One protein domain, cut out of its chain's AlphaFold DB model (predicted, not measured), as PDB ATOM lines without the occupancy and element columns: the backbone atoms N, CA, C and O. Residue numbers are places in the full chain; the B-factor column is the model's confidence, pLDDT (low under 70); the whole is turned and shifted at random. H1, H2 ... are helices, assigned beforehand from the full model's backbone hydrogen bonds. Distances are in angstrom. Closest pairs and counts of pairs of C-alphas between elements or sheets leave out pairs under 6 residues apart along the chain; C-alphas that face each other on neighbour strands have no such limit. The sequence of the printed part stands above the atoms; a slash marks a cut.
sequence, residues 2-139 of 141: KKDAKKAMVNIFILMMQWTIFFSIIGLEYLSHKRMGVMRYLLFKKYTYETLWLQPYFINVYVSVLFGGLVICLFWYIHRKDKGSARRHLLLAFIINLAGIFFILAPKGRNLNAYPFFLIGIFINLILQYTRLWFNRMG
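What this domain is: This is residues 2 to 139 of the 141 residues of an uncharacterized protein of Thermotalea metallivorans (UniProt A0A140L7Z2). Three long helices, H3, H4 and H6, make an up-and-down bundle, a group of helices side by side in which each runs against the one before it in the chain. A fourth and longest helix, H1, lies along H6 on the side away from H3 and H4, and H2 crosses one end, from the end of H1 past the start of H6. The printed part has 138 residues with six named helices, H1 to H6 in chain order, and no named strand; the class is all helix. It is only just compact, close to loose, with a radius of gyration of the C-alphas of 17.1 A, and spans 50 by 34 by 21 A.

Where its parts are: H1, residues 2 to 34, begins at C-alpha 2 at (220.045, 271.961, 300.571) and is 46.9 A long from first to last C-alpha. H2, residues 36 to 52, measures 24.5 A. H3, residues 56 to 79, starts at C-alpha 56 at (201.652, 231.370, 279.360) and measures 34.9 A. H4, residues 85 to 105, measures 30.5 A, and H5, residues 107 to 110, is a short helix of four residues. H6, residues 115 to 137, measures 33.1 A and ends at C-alpha 137 at (212.105, 265.104, 283.705).

How they stand to each other: H4 and H6 are the hubs, touching three helices each. They touch at a shallow tilt of 19 degrees, opposite ways, with the C-alphas of Gly 100 and Ile 122 closest at 6.2 A. H3 and H4 form a helical hairpin at a shallow tilt of 24 degrees, closest at the C-alphas of Leu 66 and Asn 97, 5.3 A. H3 and H6 are near each other. H1 touches H6 with residues 14 to 25 alone, opposite ways at a shallow tilt of 7 degrees; the C-alphas of Gln 18 and Asn 125 are closest, 6.0 A. H1 is apart from H3 and H4. H1 and H2 touch only at the corner, about perpendicular at 74 degrees, with the C-alphas of Ser 32 and Met 39 closest at 4.2 A. H2 touches H6 with residues 45 to 49 alone, closest at the C-alphas of Lys 46 and Pro 116, 6.3 A, at a steep tilt of 69 degrees, only just short of about perpendicular. H4 and H5 only just touch, with 3 pairs of C-alphas within 8 A, and only at the corner; the C-alphas of Phe 103 and Gly 109 are closest, 5.4 A. Every O i to N i+4 pair is within hydrogen-bond range in H3, H4 and H6, against 27 of 29 in H1 and 12 of 13 in H2; H5 is too short for such a pair.

The domain as a whole: The C-alphas farthest apart, those of Met 36 and Lys 81, are 53.3 A from each other. The printed part has no cut, and its five links between helices are tight. The mean pLDDT of the printed part is 86.5; residues 2 to 4, 82 to 83 and 136 to 139 are under 70.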
ATOM      1  N   LYS A   2     221.114 272.819 299.985       60.50
ATOM      2  CA  LYS A   2     220.045 271.961 300.571       60.50
ATOM      3  C   LYS A   2     219.259 271.113 299.547       60.50
ATOM      4  O   LYS A   2     218.815 270.012 299.864       60.50
ATOM      5  N   LYS A   3     219.094 271.606 298.315       61.34
ATOM      6  CA  LYS A   3     218.277 270.961 297.270       61.34
ATOM      7  C   LYS A   3     218.967 269.756 296.618       61.34
ATOM      8  O   LYS A   3     218.325 268.734 296.393       61.34
ATOM      9  N   ASP A   4     220.276 269.847 296.397       69.50
ATOM     10  CA  ASP A   4     221.082 268.758 295.832       69.50
ATOM     11  C   ASP A   4     221.272 267.623 296.842       69.50
ATOM     12  O   ASP A   4     221.135 266.454 296.488       69.50
ATOM     13  N   ALA A   5     221.451 267.967 298.123       74.06
ATOM     14  CA  ALA A   5     221.482 266.999 299.217       74.06
ATOM     15  C   ALA A   5     220.156 266.225 299.339       74.06
ATOM     16  O   ALA A   5     220.164 265.002 299.464       74.06
ATOM     17  N   LYS A   6     219.006 266.906 299.214       74.56
ATOM     18  CA  LYS A   6     217.685 266.252 299.226       74.56
ATOM     19  C   LYS A   6     217.510 265.287 298.047       74.56
ATOM     20  O   LYS A   6     217.030 264.173 298.238       74.56
ATOM     21  N   LYS A   7     217.938 265.672 296.838       72.44
ATOM     22  CA  LYS A   7     217.913 264.788 295.656       72.44
ATOM     23  C   LYS A   7     218.818 263.571 295.834       72.44
ATOM     24  O   LYS A   7     218.411 262.460 295.505       72.44
ATOM     25  N   ALA A   8     220.026 263.766 296.363       77.25
ATOM     26  CA  ALA A   8     220.947 262.673 296.661       77.25
ATOM     27  C   ALA A   8     220.355 261.704 297.697       77.25
ATOM     28  O   ALA A   8     220.386 260.496 297.481       77.25
ATOM     29  N   MET A   9     219.727 262.219 298.755       81.00
ATOM     30  CA  MET A   9     219.083 261.405 299.788       81.00
ATOM     31  C   MET A   9     217.918 260.571 299.236       81.00
ATOM     32  O   MET A   9     217.870 259.369 299.476       81.00
ATOM     33  N   VAL A  10     217.029 261.161 298.428       81.44
ATOM     34  CA  VAL A  10     215.934 260.419 297.767       81.44
ATOM     35  C   VAL A  10     216.487 259.337 296.838       81.44
ATOM     36  O   VAL A  10     215.997 258.212 296.815       81.44
ATOM     37  N   ASN A  11     217.546 259.652 296.095       78.69
ATOM     38  CA  ASN A  11     218.202 258.709 295.198       78.69
ATOM     39  C   ASN A  11     218.815 257.513 295.937       78.69
ATOM     40  O   ASN A  11     218.713 256.388 295.447       78.69
ATOM     41  N   ILE A  12     219.447 257.760 297.088       83.75
ATOM     42  CA  ILE A  12     220.003 256.720 297.959       83.75
ATOM     43  C   ILE A  12     218.871 255.890 298.563       83.75
ATOM     44  O   ILE A  12     218.935 254.669 298.512       83.75
ATOM     45  N   PHE A  13     217.808 256.528 299.052       86.44
ATOM     46  CA  PHE A  13     216.655 255.838 299.625       86.44
ATOM     47  C   PHE A  13     215.991 254.885 298.620       86.44
ATOM     48  O   PHE A  13     215.783 253.715 298.931       86.44
ATOM     49  N   ILE A  14     215.742 255.347 297.388       84.25
ATOM     50  CA  ILE A  14     215.207 254.494 296.317       84.25
ATOM     51  C   ILE A  14     216.157 253.324 296.054       84.25
ATOM     52  O   ILE A  14     215.709 252.185 295.975       84.25
ATOM     53  N   LEU A  15     217.465 253.580 295.956       84.12
ATOM     54  CA  LEU A  15     218.452 252.524 295.731       84.12
ATOM     55  C   LEU A  15     218.442 251.488 296.868       84.12
ATOM     56  O   LEU A  15     218.465 250.292 296.599       84.12
ATOM     57  N   MET A  16     218.361 251.931 298.125       88.38
ATOM     58  CA  MET A  16     218.252 251.045 299.283       88.38
ATOM     59  C   MET A  16     216.991 250.187 299.205       88.38
ATOM     60  O   MET A  16     217.097 248.974 299.340       88.38
ATOM     61  N   MET A  17     215.827 250.773 298.896       89.44
ATOM     62  CA  MET A  17     214.585 250.010 298.720       89.44
ATOM     63  C   MET A  17     214.720 248.927 297.642       89.44
ATOM     64  O   MET A  17     214.307 247.790 297.860       89.44
ATOM     65  N   GLN A  18     215.326 249.261 296.498       87.31
ATOM     66  CA  GLN A  18     215.551 248.317 295.399       87.31
ATOM     67  C   GLN A  18     216.410 247.125 295.844       87.31
ATOM     68  O   GLN A  18     216.043 245.970 295.611       87.31
ATOM     69  N   TRP A  19     217.514 247.394 296.546       89.12
ATOM     70  CA  TRP A  19     218.374 246.347 297.099       89.12
ATOM     71  C   TRP A  19     217.672 245.514 298.166       89.12
ATOM     72  O   TRP A  19     217.770 244.291 298.131       89.12
ATOM     73  N   THR A  20     216.921 246.134 299.079       92.31
ATOM     74  CA  THR A  20     216.171 245.415 300.116       92.31
ATOM     75  C   THR A  20     215.162 244.449 299.504       92.31
ATOM     76  O   THR A  20     215.075 243.308 299.955       92.31
ATOM     77  N   ILE A  21     214.445 244.857 298.451       91.38
ATOM     78  CA  ILE A  21     213.516 243.974 297.735       91.38
ATOM     79  C   ILE A  21     214.273 242.773 297.157       91.38
ATOM     80  O   ILE A  21     213.902 241.631 297.427       91.38
ATOM     81  N   PHE A  22     215.365 243.007 296.423       89.06
ATOM     82  CA  PHE A  22     216.140 241.921 295.818       89.06
ATOM     83  C   PHE A  22     216.734 240.967 296.855       89.06
ATOM     84  O   PHE A  22     216.570 239.754 296.729       89.06
ATOM     85  N   PHE A  23     217.374 241.489 297.904       92.25
ATOM     86  CA  PHE A  23     217.959 240.659 298.956       92.25
ATOM     87  C   PHE A  23     216.902 239.872 299.725       92.25
ATOM     88  O   PHE A  23     217.151 238.723 300.078       92.25
ATOM     89  N   SER A  24     215.711 240.439 299.931       92.81
ATOM     90  CA  SER A  24     214.608 239.724 300.581       92.81
ATOM     91  C   SER A  24     214.136 238.539 299.739       92.81
ATOM     92  O   SER A  24     213.933 237.453 300.273       92.81
ATOM     93  N   ILE A  25     214.008 238.710 298.421       93.50
ATOM     94  CA  ILE A  25     213.571 237.636 297.515       93.50
ATOM     95  C   ILE A  25     214.653 236.554 297.386       93.50
ATOM     96  O   ILE A  25     214.346 235.367 297.469       93.50
ATOM     97  N   ILE A  26     215.924 236.947 297.257       92.25
ATOM     98  CA  ILE A  26     217.059 236.007 297.267       92.25
ATOM     99  C   ILE A  26     217.106 235.249 298.600       92.25
ATOM    100  O   ILE A  26     217.298 234.035 298.618       92.25
ATOM    101  N   GLY A  27     216.885 235.949 299.715       92.81
ATOM    102  CA  GLY A  27     216.796 235.356 301.043       92.81
ATOM    103  C   GLY A  27     215.650 234.352 301.159       92.81
ATOM    104  O   GLY A  27     215.849 233.278 301.720       92.81
ATOM    105  N   LEU A  28     214.477 234.648 300.590       93.12
ATOM    106  CA  LEU A  28     213.348 233.716 300.534       93.12
ATOM    107  C   LEU A  28     213.689 232.456 299.737       93.12
ATOM    108  O   LEU A  28     213.411 231.355 300.210       93.12
ATOM    109  N   GLU A  29     214.326 232.599 298.573       94.25
ATOM    110  CA  GLU A  29     214.755 231.452 297.766       94.25
ATOM    111  C   GLU A  29     215.778 230.599 298.521       94.25
ATOM    112  O   GLU A  29     215.623 229.384 298.636       94.25
ATOM    113  N   TYR A  30     216.776 231.234 299.134       94.56
ATOM    114  CA  TYR A  30     217.770 230.552 299.957       94.56
ATOM    115  C   TYR A  30     217.141 229.816 301.147       94.56
ATOM    116  O   TYR A  30     217.462 228.657 301.421       94.56
ATOM    117  N   LEU A  31     216.212 230.468 301.851       94.00
ATOM    118  CA  LEU A  31     215.483 229.865 302.963       94.00
ATOM    119  C   LEU A  31     214.567 228.733 302.505       94.00
ATOM    120  O   LEU A  31     214.333 227.823 303.296       94.00
ATOM    121  N   SER A  32     214.102 228.733 301.255       94.25
ATOM    122  CA  SER A  32     213.321 227.625 300.699       94.25
ATOM    123  C   SER A  32     214.107 226.309 300.711       94.25
ATOM    124  O   SER A  32     213.547 225.266 301.026       94.25
ATOM    125  N   HIS A  33     215.426 226.360 300.501       92.88
ATOM    126  CA  HIS A  33     216.290 225.178 300.557       92.88
ATOM    127  C   HIS A  33     216.639 224.739 301.986       92.88
ATOM    128  O   HIS A  33     217.070 223.608 302.192       92.88
ATOM    129  N   LYS A  34     216.473 225.619 302.983       92.38
ATOM    130  CA  LYS A  34     216.861 225.361 304.383       92.38
ATOM    131  C   LYS A  34     215.692 225.120 305.330       92.38
ATOM    132  O   LYS A  34     215.863 224.475 306.359       92.38
ATOM    133  N   ARG A  35     214.519 225.683 305.042       93.94
ATOM    134  CA  ARG A  35     213.345 225.655 305.919       93.94
ATOM    135  C   ARG A  35     212.141 225.134 305.154       93.94
ATOM    136  O   ARG A  35     211.559 225.839 304.333       93.94
ATOM    137  N   MET A  36     211.706 223.926 305.507       92.69
ATOM    138  CA  MET A  36     210.586 223.251 304.843       92.69
ATOM    139  C   MET A  36     209.285 224.074 304.880       92.69
ATOM    140  O   MET A  36     208.532 224.067 303.909       92.69
ATOM    141  N   GLY A  37     209.030 224.831 305.954       94.31
ATOM    142  CA  GLY A  37     207.869 225.727 306.033       94.31
ATOM    143  C   GLY A  37     207.886 226.836 304.974       94.31
ATOM    144  O   GLY A  37     206.863 227.097 304.343       94.31
ATOM    145  N   VAL A  38     209.057 227.432 304.714       92.88
ATOM    146  CA  VAL A  38     209.228 228.457 303.669       92.88
ATOM    147  C   VAL A  38     209.051 227.831 302.289       92.88
ATOM    148  O   VAL A  38     208.326 228.377 301.464       92.88
ATOM    149  N   MET A  39     209.632 226.651 302.060       94.12
ATOM    150  CA  MET A  39     209.451 225.899 300.815       94.12
ATOM    151  C   MET A  39     207.972 225.634 300.512       94.12
ATOM    152  O   MET A  39     207.496 225.970 299.432       94.12
ATOM    153  N   ARG A  40     207.225 225.076 301.476       93.12
ATOM    154  CA  ARG A  40     205.793 224.778 301.318       93.12
ATOM    155  C   ARG A  40     204.984 226.038 301.029       93.12
ATOM    156  O   ARG A  40     204.136 226.020 300.142       93.12
ATOM    157  N   TYR A  41     205.272 227.132 301.735       94.44
ATOM    158  CA  TYR A  41     204.626 228.419 301.486       94.44
ATOM    159  C   TYR A  41     204.886 228.928 300.061       94.44
ATOM    160  O   TYR A  41     203.947 229.316 299.364       94.44
ATOM    161  N   LEU A  42     206.143 228.903 299.609       93.44
ATOM    162  CA  LEU A  42     206.509 229.370 298.273       93.44
ATOM    163  C   LEU A  42     205.900 228.498 297.175       93.44
ATOM    164  O   LEU A  42     205.373 229.046 296.215       93.44
ATOM    165  N   LEU A  43     205.887 227.173 297.338       93.06
ATOM    166  CA  LEU A  43     205.236 226.254 296.398       93.06
ATOM    167  C   LEU A  43     203.726 226.493 296.320       93.06
ATOM    168  O   LEU A  43     203.179 226.613 295.224       93.06
ATOM    169  N   PHE A  44     203.056 226.635 297.467       93.06
ATOM    170  CA  PHE A  44     201.629 226.957 297.510       93.06
ATOM    171  C   PHE A  44     201.324 228.274 296.781       93.06
ATOM    172  O   PHE A  44     200.403 228.353 295.963       93.06
ATOM    173  N   LYS A  45     202.130 229.315 297.030       91.50
ATOM    174  CA  LYS A  45     201.993 230.596 296.330       91.50
ATOM    175  C   LYS A  45     202.291 230.461 294.844       91.50
ATOM    176  O   LYS A  45     201.522 230.991 294.053       91.50
ATOM    177  N   LYS A  46     203.340 229.737 294.456       88.88
ATOM    178  CA  LYS A  46     203.686 229.486 293.054       88.88
ATOM    179  C   LYS A  46     202.519 228.856 292.302       88.88
ATOM    180  O   LYS A  46     202.113 229.421 291.298       88.88
ATOM    181  N   TYR A  47     201.900 227.813 292.848       90.00
ATOM    182  CA  TYR A  47     200.713 227.189 292.253       90.00
ATOM    183  C   TYR A  47     199.528 228.166 292.126       90.00
ATOM    184  O   TYR A  47     198.871 228.256 291.088       90.00
ATOM    185  N   THR A  48     199.288 228.965 293.169       90.44
ATOM    186  CA  THR A  48     198.241 230.003 293.155       90.44
ATOM    187  C   THR A  48     198.505 231.054 292.068       90.44
ATOM    188  O   THR A  48     197.590 231.505 291.387       90.44
ATOM    189  N   TYR A  49     199.763 231.453 291.875       87.94
ATOM    190  CA  TYR A  49     200.130 232.409 290.835       87.94
ATOM    191  C   TYR A  49     200.135 231.777 289.442       87.94
ATOM    192  O   TYR A  49     199.720 232.446 288.510       87.94
ATOM    193  N   GLU A  50     200.530 230.516 289.272       86.19
ATOM    194  CA  GLU A  50     200.475 229.790 287.989       86.19
ATOM    195  C   GLU A  50     199.061 229.668 287.437       86.19
ATOM    196  O   GLU A  50     198.848 229.849 286.239       86.19
ATOM    197  N   THR A  51     198.083 229.454 288.312       84.00
ATOM    198  CA  THR A  51     196.676 229.350 287.913       84.00
ATOM    199  C   THR A  51     196.046 230.695 287.550       84.00
ATOM    200  O   THR A  51     195.095 230.717 286.770       84.00
ATOM    201  N   LEU A  52     196.587 231.812 288.046       84.94
ATOM    202  CA  LEU A  52     196.009 233.149 287.870       84.94
ATOM    203  C   LEU A  52     196.870 234.081 286.997       84.94
ATOM    204  O   LEU A  52     196.416 234.546 285.959       84.94
ATOM    205  N   TRP A  53     198.110 234.359 287.408       84.56
ATOM    206  CA  TRP A  53     198.955 235.452 286.894       84.56
ATOM    207  C   TRP A  53     200.191 234.985 286.108       84.56
ATOM    208  O   TRP A  53     200.780 235.772 285.380       84.56
ATOM    209  N   LEU A  54     200.613 233.724 286.226       84.19
ATOM    210  CA  LEU A  54     201.782 233.162 285.529       84.19
ATOM    211  C   LEU A  54     201.386 232.182 284.416       84.19
ATOM    212  O   LEU A  54     202.199 231.364 283.986       84.19
ATOM    213  N   GLN A  55     200.151 232.280 283.919       85.31
ATOM    214  CA  GLN A  55     199.736 231.541 282.730       85.31
ATOM    215  C   GLN A  55     200.592 231.958 281.518       85.31
ATOM    216  O   GLN A  55     201.014 233.119 281.443       85.31
ATOM    217  N   PRO A  56     200.811 231.072 280.526       82.88
ATOM    218  CA  PRO A  56     201.652 231.370 279.360       82.88
ATOM    219  C   PRO A  56     201.284 232.680 278.650       82.88
ATOM    220  O   PRO A  56     202.164 233.426 278.220       82.88
ATOM    221  N   TYR A  57     199.987 232.991 278.591       85.69
ATOM    222  CA  TYR A  57     199.485 234.255 278.059       85.69
ATOM    223  C   TYR A  57     200.055 235.472 278.807       85.69
ATOM    224  O   TYR A  57     200.636 236.362 278.186       85.69
ATOM    225  N   PHE A  58     199.963 235.497 280.140       89.12
ATOM    226  CA  PHE A  58     200.471 236.607 280.952       89.12
ATOM    227  C   PHE A  58     201.996 236.707 280.929       89.12
ATOM    228  O   PHE A  58     202.525 237.815 280.930       89.12
ATOM    229  N   ILE A  59     202.713 235.584 280.822       89.00
ATOM    230  CA  ILE A  59     204.171 235.601 280.635       89.00
ATOM    231  C   ILE A  59     204.550 236.369 279.365       89.00
ATOM    232  O   ILE A  59     205.443 237.218 279.412       89.00
ATOM    233  N   ASN A  60     203.846 236.133 278.254       90.19
ATOM    234  CA  ASN A  60     204.073 236.883 277.020       90.19
ATOM    235  C   ASN A  60     203.766 238.372 277.208       90.19
ATOM    236  O   ASN A  60     204.573 239.204 276.805       90.19
ATOM    237  N   VAL A  61     202.668 238.713 277.893       93.12
ATOM    238  CA  VAL A  61     202.338 240.109 278.231       93.12
ATOM    239  C   VAL A  61     203.467 240.765 279.034       93.12
ATOM    240  O   VAL A  61     203.903 241.862 278.690       93.12
ATOM    241  N   TYR A  62     204.000 240.098 280.061       93.12
ATOM    242  CA  TYR A  62     205.107 240.623 280.864       93.12
ATOM    243  C   TYR A  62     206.367 240.860 280.032       93.12
ATOM    244  O   TYR A  62     206.979 241.922 280.141       93.12
ATOM    245  N   VAL A  63     206.734 239.914 279.162       94.12
ATOM    246  CA  VAL A  63     207.878 240.069 278.251       94.12
ATOM    247  C   VAL A  63     207.650 241.229 277.282       94.12
ATOM    248  O   VAL A  63     208.552 242.044 277.101       94.12
ATOM    249  N   SER A  64     206.452 241.360 276.709       93.88
ATOM    250  CA  SER A  64     206.102 242.473 275.819       93.88
ATOM    251  C   SER A  64     206.189 243.827 276.524       93.88
ATOM    252  O   SER A  64     206.708 244.776 275.940       93.88
ATOM    253  N   VAL A  65     205.753 243.924 277.785       94.31
ATOM    254  CA  VAL A  65     205.878 245.153 278.588       94.31
ATOM    255  C   VAL A  65     207.347 245.515 278.812       94.31
ATOM    256  O   VAL A  65     207.734 246.661 278.584       94.31
ATOM    257  N   LEU A  66     208.185 244.548 279.200       94.31
ATOM    258  CA  LEU A  66     209.623 244.774 279.383       94.31
ATOM    259  C   LEU A  66     210.316 245.158 278.070       94.31
ATOM    260  O   LEU A  66     211.189 246.028 278.046       94.31
ATOM    261  N   PHE A  67     209.910 244.538 276.963       95.12
ATOM    262  CA  PHE A  67     210.437 244.850 275.641       95.12
ATOM    263  C   PHE A  67     210.038 246.262 275.191       95.12
ATOM    264  O   PHE A  67     210.891 247.030 274.750       95.12
ATOM    265  N   GLY A  68     208.778 246.658 275.387       93.12
ATOM    266  CA  GLY A  68     208.339 248.039 275.180       93.12
ATOM    267  C   GLY A  68     209.145 249.025 276.032       93.12
ATOM    268  O   GLY A  68     209.608 250.051 275.530       93.12
ATOM    269  N   GLY A  69     209.410 248.669 277.292       91.75
ATOM    270  CA  GLY A  69     210.293 249.411 278.191       91.75
ATOM    271  C   GLY A  69     211.716 249.586 277.649       91.75
ATOM    272  O   GLY A  69     212.245 250.700 277.694       91.75
ATOM    273  N   LEU A  70     212.321 248.532 277.081       93.44
ATOM    274  CA  LEU A  70     213.632 248.600 276.418       93.44
ATOM    275  C   LEU A  70     213.631 249.580 275.250       93.44
ATOM    276  O   LEU A  70     214.522 250.426 275.168       93.44
ATOM    277  N   VAL A  71     212.636 249.475 274.366       93.44
ATOM    278  CA  VAL A  71     212.526 250.332 273.178       93.44
ATOM    279  C   VAL A  71     212.392 251.796 273.592       93.44
ATOM    280  O   VAL A  71     213.111 252.647 273.070       93.44
ATOM    281  N   ILE A  72     211.551 252.095 274.588       90.94
ATOM    282  CA  ILE A  72     211.392 253.453 275.129       90.94
ATOM    283  C   ILE A  72     212.715 253.959 275.719       90.94
ATOM    284  O   ILE A  72     213.142 255.074 275.409       90.94
ATOM    285  N   CYS A  73     213.389 253.151 276.544       90.19
ATOM    286  CA  CYS A  73     214.677 253.514 277.135       90.19
ATOM    287  C   CYS A  73     215.737 253.796 276.063       90.19
ATOM    288  O   CYS A  73     216.450 254.794 276.174       90.19
ATOM    289  N   LEU A  74     215.819 252.962 275.024       90.00
ATOM    290  CA  LEU A  74     216.768 253.114 273.922       90.00
ATOM    291  C   LEU A  74     216.469 254.370 273.096       90.00
ATOM    292  O   LEU A  74     217.368 255.178 272.859       90.00
ATOM    293  N   PHE A  75     215.201 254.580 272.729       89.50
ATOM    294  CA  PHE A  75     214.763 255.768 272.002       89.50
ATOM    295  C   PHE A  75     215.145 257.045 272.758       89.50
ATOM    296  O   PHE A  75     215.764 257.949 272.191       89.50
ATOM    297  N   TRP A  76     214.852 257.098 274.061       86.88
ATOM    298  CA  TRP A  76     215.191 258.244 274.906       86.88
ATOM    299  C   TRP A  76     216.699 258.399 275.095       86.88
ATOM    300  O   TRP A  76     217.182 259.525 275.166       86.88
ATOM    301  N   TYR A  77     217.453 257.305 275.177       86.94
ATOM    302  CA  TYR A  77     218.907 257.351 275.314       86.94
ATOM    303  C   TYR A  77     219.583 257.971 274.085       86.94
ATOM    304  O   TYR A  77     220.514 258.758 274.248       86.94
ATOM    305  N   ILE A  78     219.108 257.647 272.877       86.88
ATOM    306  CA  ILE A  78     219.647 258.173 271.611       86.88
ATOM    307  C   ILE A  78     219.290 259.654 271.431       86.88
ATOM    308  O   ILE A  78     220.149 260.462 271.085       86.88
ATOM    309  N   HIS A  79     218.038 260.032 271.701       83.69
ATOM    310  CA  HIS A  79     217.552 261.396 271.449       83.69
ATOM    311  C   HIS A  79     217.953 262.409 272.529       83.69
ATOM    312  O   HIS A  79     217.820 263.621 272.340       83.69
ATOM    313  N   ARG A  80     218.443 261.947 273.683       78.06
ATOM    314  CA  ARG A  80     218.832 262.834 274.778       78.06
ATOM    315  C   ARG A  80     220.261 263.335 274.586       78.06
ATOM    316  O   ARG A  80     221.226 262.596 274.744       78.06
ATOM    317  N   LYS A  81     220.386 264.636 274.314       71.44
ATOM    318  CA  LYS A  81     221.676 265.329 274.134       71.44
ATOM    319  C   LYS A  81     222.488 265.477 275.435       71.44
ATOM    320  O   LYS A  81     223.701 265.654 275.385       71.44
ATOM    321  N   ASP A  82     221.835 265.385 276.593       69.81
ATOM    322  CA  ASP A  82     222.463 265.530 277.911       69.81
ATOM    323  C   ASP A  82     223.212 264.247 278.339       69.81
ATOM    324  O   ASP A  82     222.648 263.149 278.350       69.81
ATOM    325  N   LYS A  83     224.493 264.385 278.712       64.94
ATOM    326  CA  LYS A  83     225.371 263.296 279.187       64.94
ATOM    327  C   LYS A  83     225.330 263.094 280.715       64.94
ATOM    328  O   LYS A  83     226.095 262.288 281.240       64.94
ATOM    329  N   GLY A  84     224.456 263.805 281.428       71.19
ATOM    330  CA  GLY A  84     224.359 263.798 282.886       71.19
ATOM    331  C   GLY A  84     223.695 262.563 283.516       71.19
ATOM    332  O   GLY A  84     223.526 261.500 282.911       71.19
ATOM    333  N   SER A  85     223.287 262.714 284.780       73.88
ATOM    334  CA  SER A  85     222.712 261.654 285.632       73.88
ATOM    335  C   SER A  85     221.529 260.917 284.995       73.88
ATOM    336  O   SER A  85     221.406 259.700 285.133       73.88
ATOM    337  N   ALA A  86     220.692 261.616 284.230       77.62
ATOM    338  CA  ALA A  86     219.530 261.024 283.581       77.62
ATOM    339  C   ALA A  86     219.891 259.959 282.532       77.62
ATOM    340  O   ALA A  86     219.168 258.974 282.391       77.62
ATOM    341  N   ARG A  87     221.026 260.108 281.835       82.38
ATOM    342  CA  ARG A  87     221.500 259.114 280.861       82.38
ATOM    343  C   ARG A  87     221.943 257.821 281.550       82.38
ATOM    344  O   ARG A  87     221.630 256.737 281.065       82.38
ATOM    345  N   ARG A  88     222.578 257.927 282.726       82.75
ATOM    346  CA  ARG A  88     222.922 256.768 283.574       82.75
ATOM    347  C   ARG A  88     221.670 256.039 284.068       82.75
ATOM    348  O   ARG A  88     221.647 254.815 284.079       82.75
ATOM    349  N   HIS A  89     220.618 256.775 284.428       82.94
ATOM    350  CA  HIS A  89     219.342 256.181 284.844       82.94
ATOM    351  C   HIS A  89     218.617 255.459 283.707       82.94
ATOM    352  O   HIS A  89     218.091 254.374 283.928       82.94
ATOM    353  N   LEU A  90     218.636 256.011 282.490       87.25
ATOM    354  CA  LEU A  90     218.102 255.325 281.310       87.25
ATOM    355  C   LEU A  90     218.860 254.025 281.022       87.25
ATOM    356  O   LEU A  90     218.234 253.011 280.734       87.25
ATOM    357  N   LEU A  91     220.187 254.040 281.158       88.06
ATOM    358  CA  LEU A  91     221.022 252.855 280.974       88.06
ATOM    359  C   LEU A  91     220.749 251.790 282.050       88.06
ATOM    360  O   LEU A  91     220.606 250.617 281.725       88.06
ATOM    361  N   LEU A  92     220.592 252.186 283.317       87.25
ATOM    362  CA  LEU A  92     220.180 251.271 284.388       87.25
ATOM    363  C   LEU A  92     218.797 250.663 284.128       87.25
ATOM    364  O   LEU A  92     218.630 249.456 284.263       87.25
ATOM    365  N   ALA A  93     217.816 251.474 283.725       89.19
ATOM    366  CA  ALA A  93     216.484 250.982 283.379       89.19
ATOM    367  C   ALA A  93     216.532 250.012 282.185       89.19
ATOM    368  O   ALA A  93     215.856 248.985 282.205       89.19
ATOM    369  N   PHE A  94     217.372 250.288 281.184       91.69
ATOM    370  CA  PHE A  94     217.614 249.378 280.066       91.69
ATOM    371  C   PHE A  94     218.173 248.031 280.550       91.69
ATOM    372  O   PHE A  94     217.618 246.987 280.220       91.69
ATOM    373  N   ILE A  95     219.208 248.045 281.398       91.50
ATOM    374  CA  ILE A  95     219.795 246.822 281.965       91.50
ATOM    375  C   ILE A  95     218.761 246.030 282.770       91.50
ATOM    376  O   ILE A  95     218.692 244.814 282.625       91.50
ATOM    377  N   ILE A  96     217.938 246.691 283.589       91.06
ATOM    378  CA  ILE A  96     216.918 246.012 284.405       91.06
ATOM    379  C   ILE A  96     215.855 245.356 283.520       91.06
ATOM    380  O   ILE A  96     215.492 244.211 283.780       91.06
ATOM    381  N   ASN A  97     215.383 246.029 282.464       92.25
ATOM    382  CA  ASN A  97     214.445 245.403 281.528       92.25
ATOM    383  C   ASN A  97     215.082 244.192 280.834       92.25
ATOM    384  O   ASN A  97     214.461 243.137 280.759       92.25
ATOM    385  N   LEU A  98     216.332 244.317 280.379       94.38
ATOM    386  CA  LEU A  98     217.048 243.230 279.711       94.38
ATOM    387  C   LEU A  98     217.256 242.028 280.646       94.38
ATOM    388  O   LEU A  98     216.961 240.894 280.272       94.38
ATOM    389  N   ALA A  99     217.697 242.281 281.879       91.62
ATOM    390  CA  ALA A  99     217.843 241.264 282.914       91.62
ATOM    391  C   ALA A  99     216.497 240.614 283.262       91.62
ATOM    392  O   ALA A  99     216.433 239.400 283.435       91.62
ATOM    393  N   GLY A 100     215.414 241.398 283.312       91.94
ATOM    394  CA  GLY A 100     214.062 240.900 283.542       91.94
ATOM    395  C   GLY A 100     213.581 239.966 282.434       91.94
ATOM    396  O   GLY A 100     213.095 238.876 282.724       91.94
ATOM    397  N   ILE A 101     213.780 240.340 281.166       93.06
ATOM    398  CA  ILE A 101     213.438 239.488 280.016       93.06
ATOM    399  C   ILE A 101     214.246 238.197 280.069       93.06
ATOM    400  O   ILE A 101     213.675 237.111 279.976       93.06
ATOM    401  N   PHE A 102     215.562 238.310 280.265       92.62
ATOM    402  CA  PHE A 102     216.430 237.145 280.376       92.62
ATOM    403  C   PHE A 102     215.974 236.219 281.506       92.62
ATOM    404  O   PHE A 102     215.857 235.017 281.298       92.62
ATOM    405  N   PHE A 103     215.638 236.765 282.675       91.50
ATOM    406  CA  PHE A 103     215.151 235.993 283.815       91.50
ATOM    407  C   PHE A 103     213.825 235.269 283.531       91.50
ATOM    408  O   PHE A 103     213.675 234.103 283.891       91.50
ATOM    409  N   ILE A 104     212.869 235.930 282.869       90.25
ATOM    410  CA  ILE A 104     211.558 235.343 282.545       90.25
ATOM    411  C   ILE A 104     211.682 234.241 281.482       90.25
ATOM    412  O   ILE A 104     210.985 233.221 281.547       90.25
ATOM    413  N   LEU A 105     212.560 234.429 280.495       89.19
ATOM    414  CA  LEU A 105     212.774 233.467 279.415       89.19
ATOM    415  C   LEU A 105     213.712 232.320 279.813       89.19
ATOM    416  O   LEU A 105     213.586 231.225 279.269       89.19
ATOM    417  N   ALA A 106     214.612 232.528 280.776       89.50
ATOM    418  CA  ALA A 106     215.546 231.507 281.228       89.50
ATOM    419  C   ALA A 106     214.816 230.337 281.924       89.50
ATOM    420  O   ALA A 106     214.146 230.548 282.940       89.50
ATOM    421  N   PRO A 107     215.028 229.079 281.483       81.44
ATOM    422  CA  PRO A 107     214.415 227.904 282.111       81.44
ATOM    423  C   PRO A 107     214.760 227.784 283.600       81.44
ATOM    424  O   PRO A 107     213.909 227.469 284.427       81.44
ATOM    425  N   LYS A 108     216.008 228.114 283.958       81.94
ATOM    426  CA  LYS A 108     216.482 228.104 285.349       81.94
ATOM    427  C   LYS A 108     215.726 229.097 286.235       81.94
ATOM    428  O   LYS A 108     215.502 228.794 287.399       81.94
ATOM    429  N   GLY A 109     215.315 230.248 285.694       80.25
ATOM    430  CA  GLY A 109     214.560 231.256 286.440       80.25
ATOM    431  C   GLY A 109     213.176 230.749 286.839       80.25
ATOM    432  O   GLY A 109     212.794 230.852 288.002       80.25
ATOM    433  N   ARG A 110     212.457 230.112 285.905       80.81
ATOM    434  CA  ARG A 110     211.103 229.569 286.141       80.81
ATOM    435  C   ARG A 110     211.062 228.440 287.171       80.81
ATOM    436  O   ARG A 110     210.032 228.215 287.806       80.81
ATOM    437  N   ASN A 111     212.180 227.747 287.366       86.50
ATOM    438  CA  ASN A 111     212.275 226.644 288.320       86.50
ATOM    439  C   ASN A 111     212.437 227.104 289.775       86.50
ATOM    440  O   ASN A 111     212.236 226.291 290.672       86.50
ATOM    441  N   LEU A 112     212.730 228.384 290.023       88.56
ATOM    442  CA  LEU A 112     212.843 228.917 291.382       88.56
ATOM    443  C   LEU A 112     211.503 228.820 292.126       88.56
ATOM    444  O   LEU A 112     210.424 229.000 291.540       88.56
ATOM    445  N   ASN A 113     211.566 228.562 293.430       90.31
ATOM    446  CA  ASN A 113     210.375 228.496 294.281       90.31
ATOM    447  C   ASN A 113     209.775 229.894 294.474       90.31
ATOM    448  O   ASN A 113     208.560 230.081 294.429       90.31
ATOM    449  N   ALA A 114     210.635 230.900 294.619       91.56
ATOM    450  CA  ALA A 114     210.279 232.304 294.740       91.56
ATOM    451  C   ALA A 114     210.100 233.008 293.381       91.56
ATOM    452  O   ALA A 114     210.025 234.237 293.350       91.56
ATOM    453  N   TYR A 115     210.001 232.279 292.259       91.75
ATOM    454  CA  TYR A 115     209.834 232.861 290.916       91.75
ATOM    455  C   TYR A 115     208.747 233.956 290.823       91.75
ATOM    456  O   TYR A 115     209.057 235.033 290.304       91.75
ATOM    457  N   PRO A 116     207.525 233.779 291.379       91.50
ATOM    458  CA  PRO A 116     206.509 234.833 291.349       91.50
ATOM    459  C   PRO A 116     206.979 236.119 292.044       91.50
ATOM    460  O   PRO A 116     206.736 237.222 291.562       91.50
ATOM    461  N   PHE A 117     207.703 235.988 293.157       92.62
ATOM    462  CA  PHE A 117     208.224 237.127 293.910       92.62
ATOM    463  C   PHE A 117     209.375 237.821 293.181       92.62
ATOM    464  O   PHE A 117     209.447 239.046 293.219       92.62
ATOM    465  N   PHE A 118     210.229 237.079 292.466       91.69
ATOM    466  CA  PHE A 118     211.232 237.676 291.580       91.69
ATOM    467  C   PHE A 118     210.582 238.503 290.472       91.69
ATOM    468  O   PHE A 118     211.012 239.630 290.227       91.69
ATOM    469  N   LEU A 119     209.524 237.981 289.846       91.56
ATOM    470  CA  LEU A 119     208.789 238.695 288.804       91.56
ATOM    471  C   LEU A 119     208.185 239.997 289.350       91.56
ATOM    472  O   LEU A 119     208.422 241.067 288.791       91.56
ATOM    473  N   ILE A 120     207.509 239.936 290.502       91.94
ATOM    474  CA  ILE A 120     206.993 241.121 291.205       91.94
ATOM    475  C   ILE A 120     208.126 242.110 291.526       91.94
ATOM    476  O   ILE A 120     208.001 243.307 291.271       91.94
ATOM    477  N   GLY A 121     209.257 241.616 292.039       92.19
ATOM    478  CA  GLY A 121     210.425 242.430 292.362       92.19
ATOM    479  C   GLY A 121     210.984 243.178 291.152       92.19
ATOM    480  O   GLY A 121     211.287 244.366 291.261       92.19
ATOM    481  N   ILE A 122     211.075 242.530 289.986       92.06
ATOM    482  CA  ILE A 122     211.510 243.167 288.731       92.06
ATOM    483  C   ILE A 122     210.575 244.327 288.368       92.06
ATOM    484  O   ILE A 122     211.047 245.436 288.105       92.06
ATOM    485  N   PHE A 123     209.259 244.111 288.412       92.56
ATOM    486  CA  PHE A 123     208.285 245.151 288.075       92.56
ATOM    487  C   PHE A 123     208.291 246.317 289.067       92.56
ATOM    488  O   PHE A 123     208.289 247.470 288.636       92.56
ATOM    489  N   ILE A 124     208.383 246.058 290.375       92.00
ATOM    490  CA  ILE A 124     208.509 247.130 291.377       92.00
ATOM    491  C   ILE A 124     209.774 247.956 291.116       92.00
ATOM    492  O   ILE A 124     209.725 249.188 291.122       92.00
ATOM    493  N   ASN A 125     210.901 247.301 290.826       90.12
ATOM    494  CA  ASN A 125     212.147 247.993 290.504       90.12
ATOM    495  C   ASN A 125     212.015 248.892 289.270       90.12
ATOM    496  O   ASN A 125     212.513 250.020 289.283       90.12
ATOM    497  N   LEU A 126     211.317 248.430 288.231       90.25
ATOM    498  CA  LEU A 126     211.052 249.225 287.035       90.25
ATOM    499  C   LEU A 126     210.140 250.414 287.313       90.25
ATOM    500  O   LEU A 126     210.458 251.521 286.885       90.25
ATOM    501  N   ILE A 127     209.065 250.224 288.080       90.81
ATOM    502  CA  ILE A 127     208.181 251.319 288.498       90.81
ATOM    503  C   ILE A 127     208.990 252.380 289.258       90.81
ATOM    504  O   ILE A 127     208.892 253.570 288.952       90.81
ATOM    505  N   LEU A 128     209.859 251.972 290.187       88.56
ATOM    506  CA  LEU A 128     210.738 252.888 290.921       88.56
ATOM    507  C   LEU A 128     211.731 253.626 290.001       88.56
ATOM    508  O   LEU A 128     211.971 254.821 290.182       88.56
ATOM    509  N   GLN A 129     212.292 252.963 288.985       85.44
ATOM    510  CA  GLN A 129     213.172 253.634 288.020       85.44
ATOM    511  C   GLN A 129     212.417 254.614 287.118       85.44
ATOM    512  O   GLN A 129     212.894 255.727 286.884       85.44
ATOM    513  N   TYR A 130     211.239 254.240 286.619       86.25
ATOM    514  CA  TYR A 130     210.454 255.095 285.731       86.25
ATOM    515  C   TYR A 130     209.868 256.301 286.458       86.25
ATOM    516  O   TYR A 130     209.959 257.413 285.943       86.25
ATOM    517  N   THR A 131     209.364 256.123 287.681       84.19
ATOM    518  CA  THR A 131     208.940 257.243 288.538       84.19
ATOM    519  C   THR A 131     210.099 258.205 288.794       84.19
ATOM    520  O   THR A 131     209.950 259.414 288.625       84.19
ATOM    521  N   ARG A 132     211.303 257.696 289.087       79.44
ATOM    522  CA  ARG A 132     212.511 258.522 289.234       79.44
ATOM    523  C   ARG A 132     212.885 259.271 287.951       79.44
ATOM    524  O   ARG A 132     213.236 260.450 288.010       79.44
ATOM    525  N   LEU A 133     212.816 258.619 286.790       79.31
ATOM    526  CA  LEU A 133     213.037 259.262 285.489       79.31
ATOM    527  C   LEU A 133     212.002 260.361 285.217       79.31
ATOM    528  O   LEU A 133     212.367 261.427 284.716       79.31
ATOM    529  N   TRP A 134     210.744 260.125 285.590       78.25
ATOM    530  CA  TRP A 134     209.646 261.076 285.462       78.25
ATOM    531  C   TRP A 134     209.859 262.314 286.344       78.25
ATOM    532  O   TRP A 134     209.838 263.437 285.840       78.25
ATOM    533  N   PHE A 135     210.190 262.133 287.628       73.69
ATOM    534  CA  PHE A 135     210.520 263.241 288.536       73.69
ATOM    535  C   PHE A 135     211.740 264.045 288.074       73.69
ATOM    536  O   PHE A 135     211.738 265.274 288.150       73.69
ATOM    537  N   ASN A 136     212.767 263.375 287.541       69.44
ATOM    538  CA  ASN A 136     213.931 264.050 286.970       69.44
ATOM    539  C   ASN A 136     213.598 264.824 285.680       69.44
ATOM    540  O   ASN A 136     214.285 265.796 285.368       69.44
ATOM    541  N   ARG A 137     212.570 264.414 284.921       67.31
ATOM    542  CA  ARG A 137     212.105 265.104 283.705       67.31
ATOM    543  C   ARG A 137     211.213 266.307 284.018       67.31
ATOM    544  O   ARG A 137     211.362 267.324 283.353       67.31
ATOM    545  N   MET A 138     210.343 266.222 285.028       51.91
ATOM    546  CA  MET A 138     209.426 267.309 285.414       51.91
ATOM    547  C   MET A 138     210.105 268.517 286.076       51.91
ATOM    548  O   MET A 138     209.423 269.442 286.496       51.91
ATOM    549  N   GLY A 139     211.438 268.555 286.154       45.25
ATOM    550  CA  GLY A 139     212.129 269.776 286.544       45.25
ATOM    551  C   GLY A 139     211.778 270.237 287.956       45.25
ATOM    552  O   GLY A 139     211.486 271.410 288.156       45.25
TER     553      GLY A 139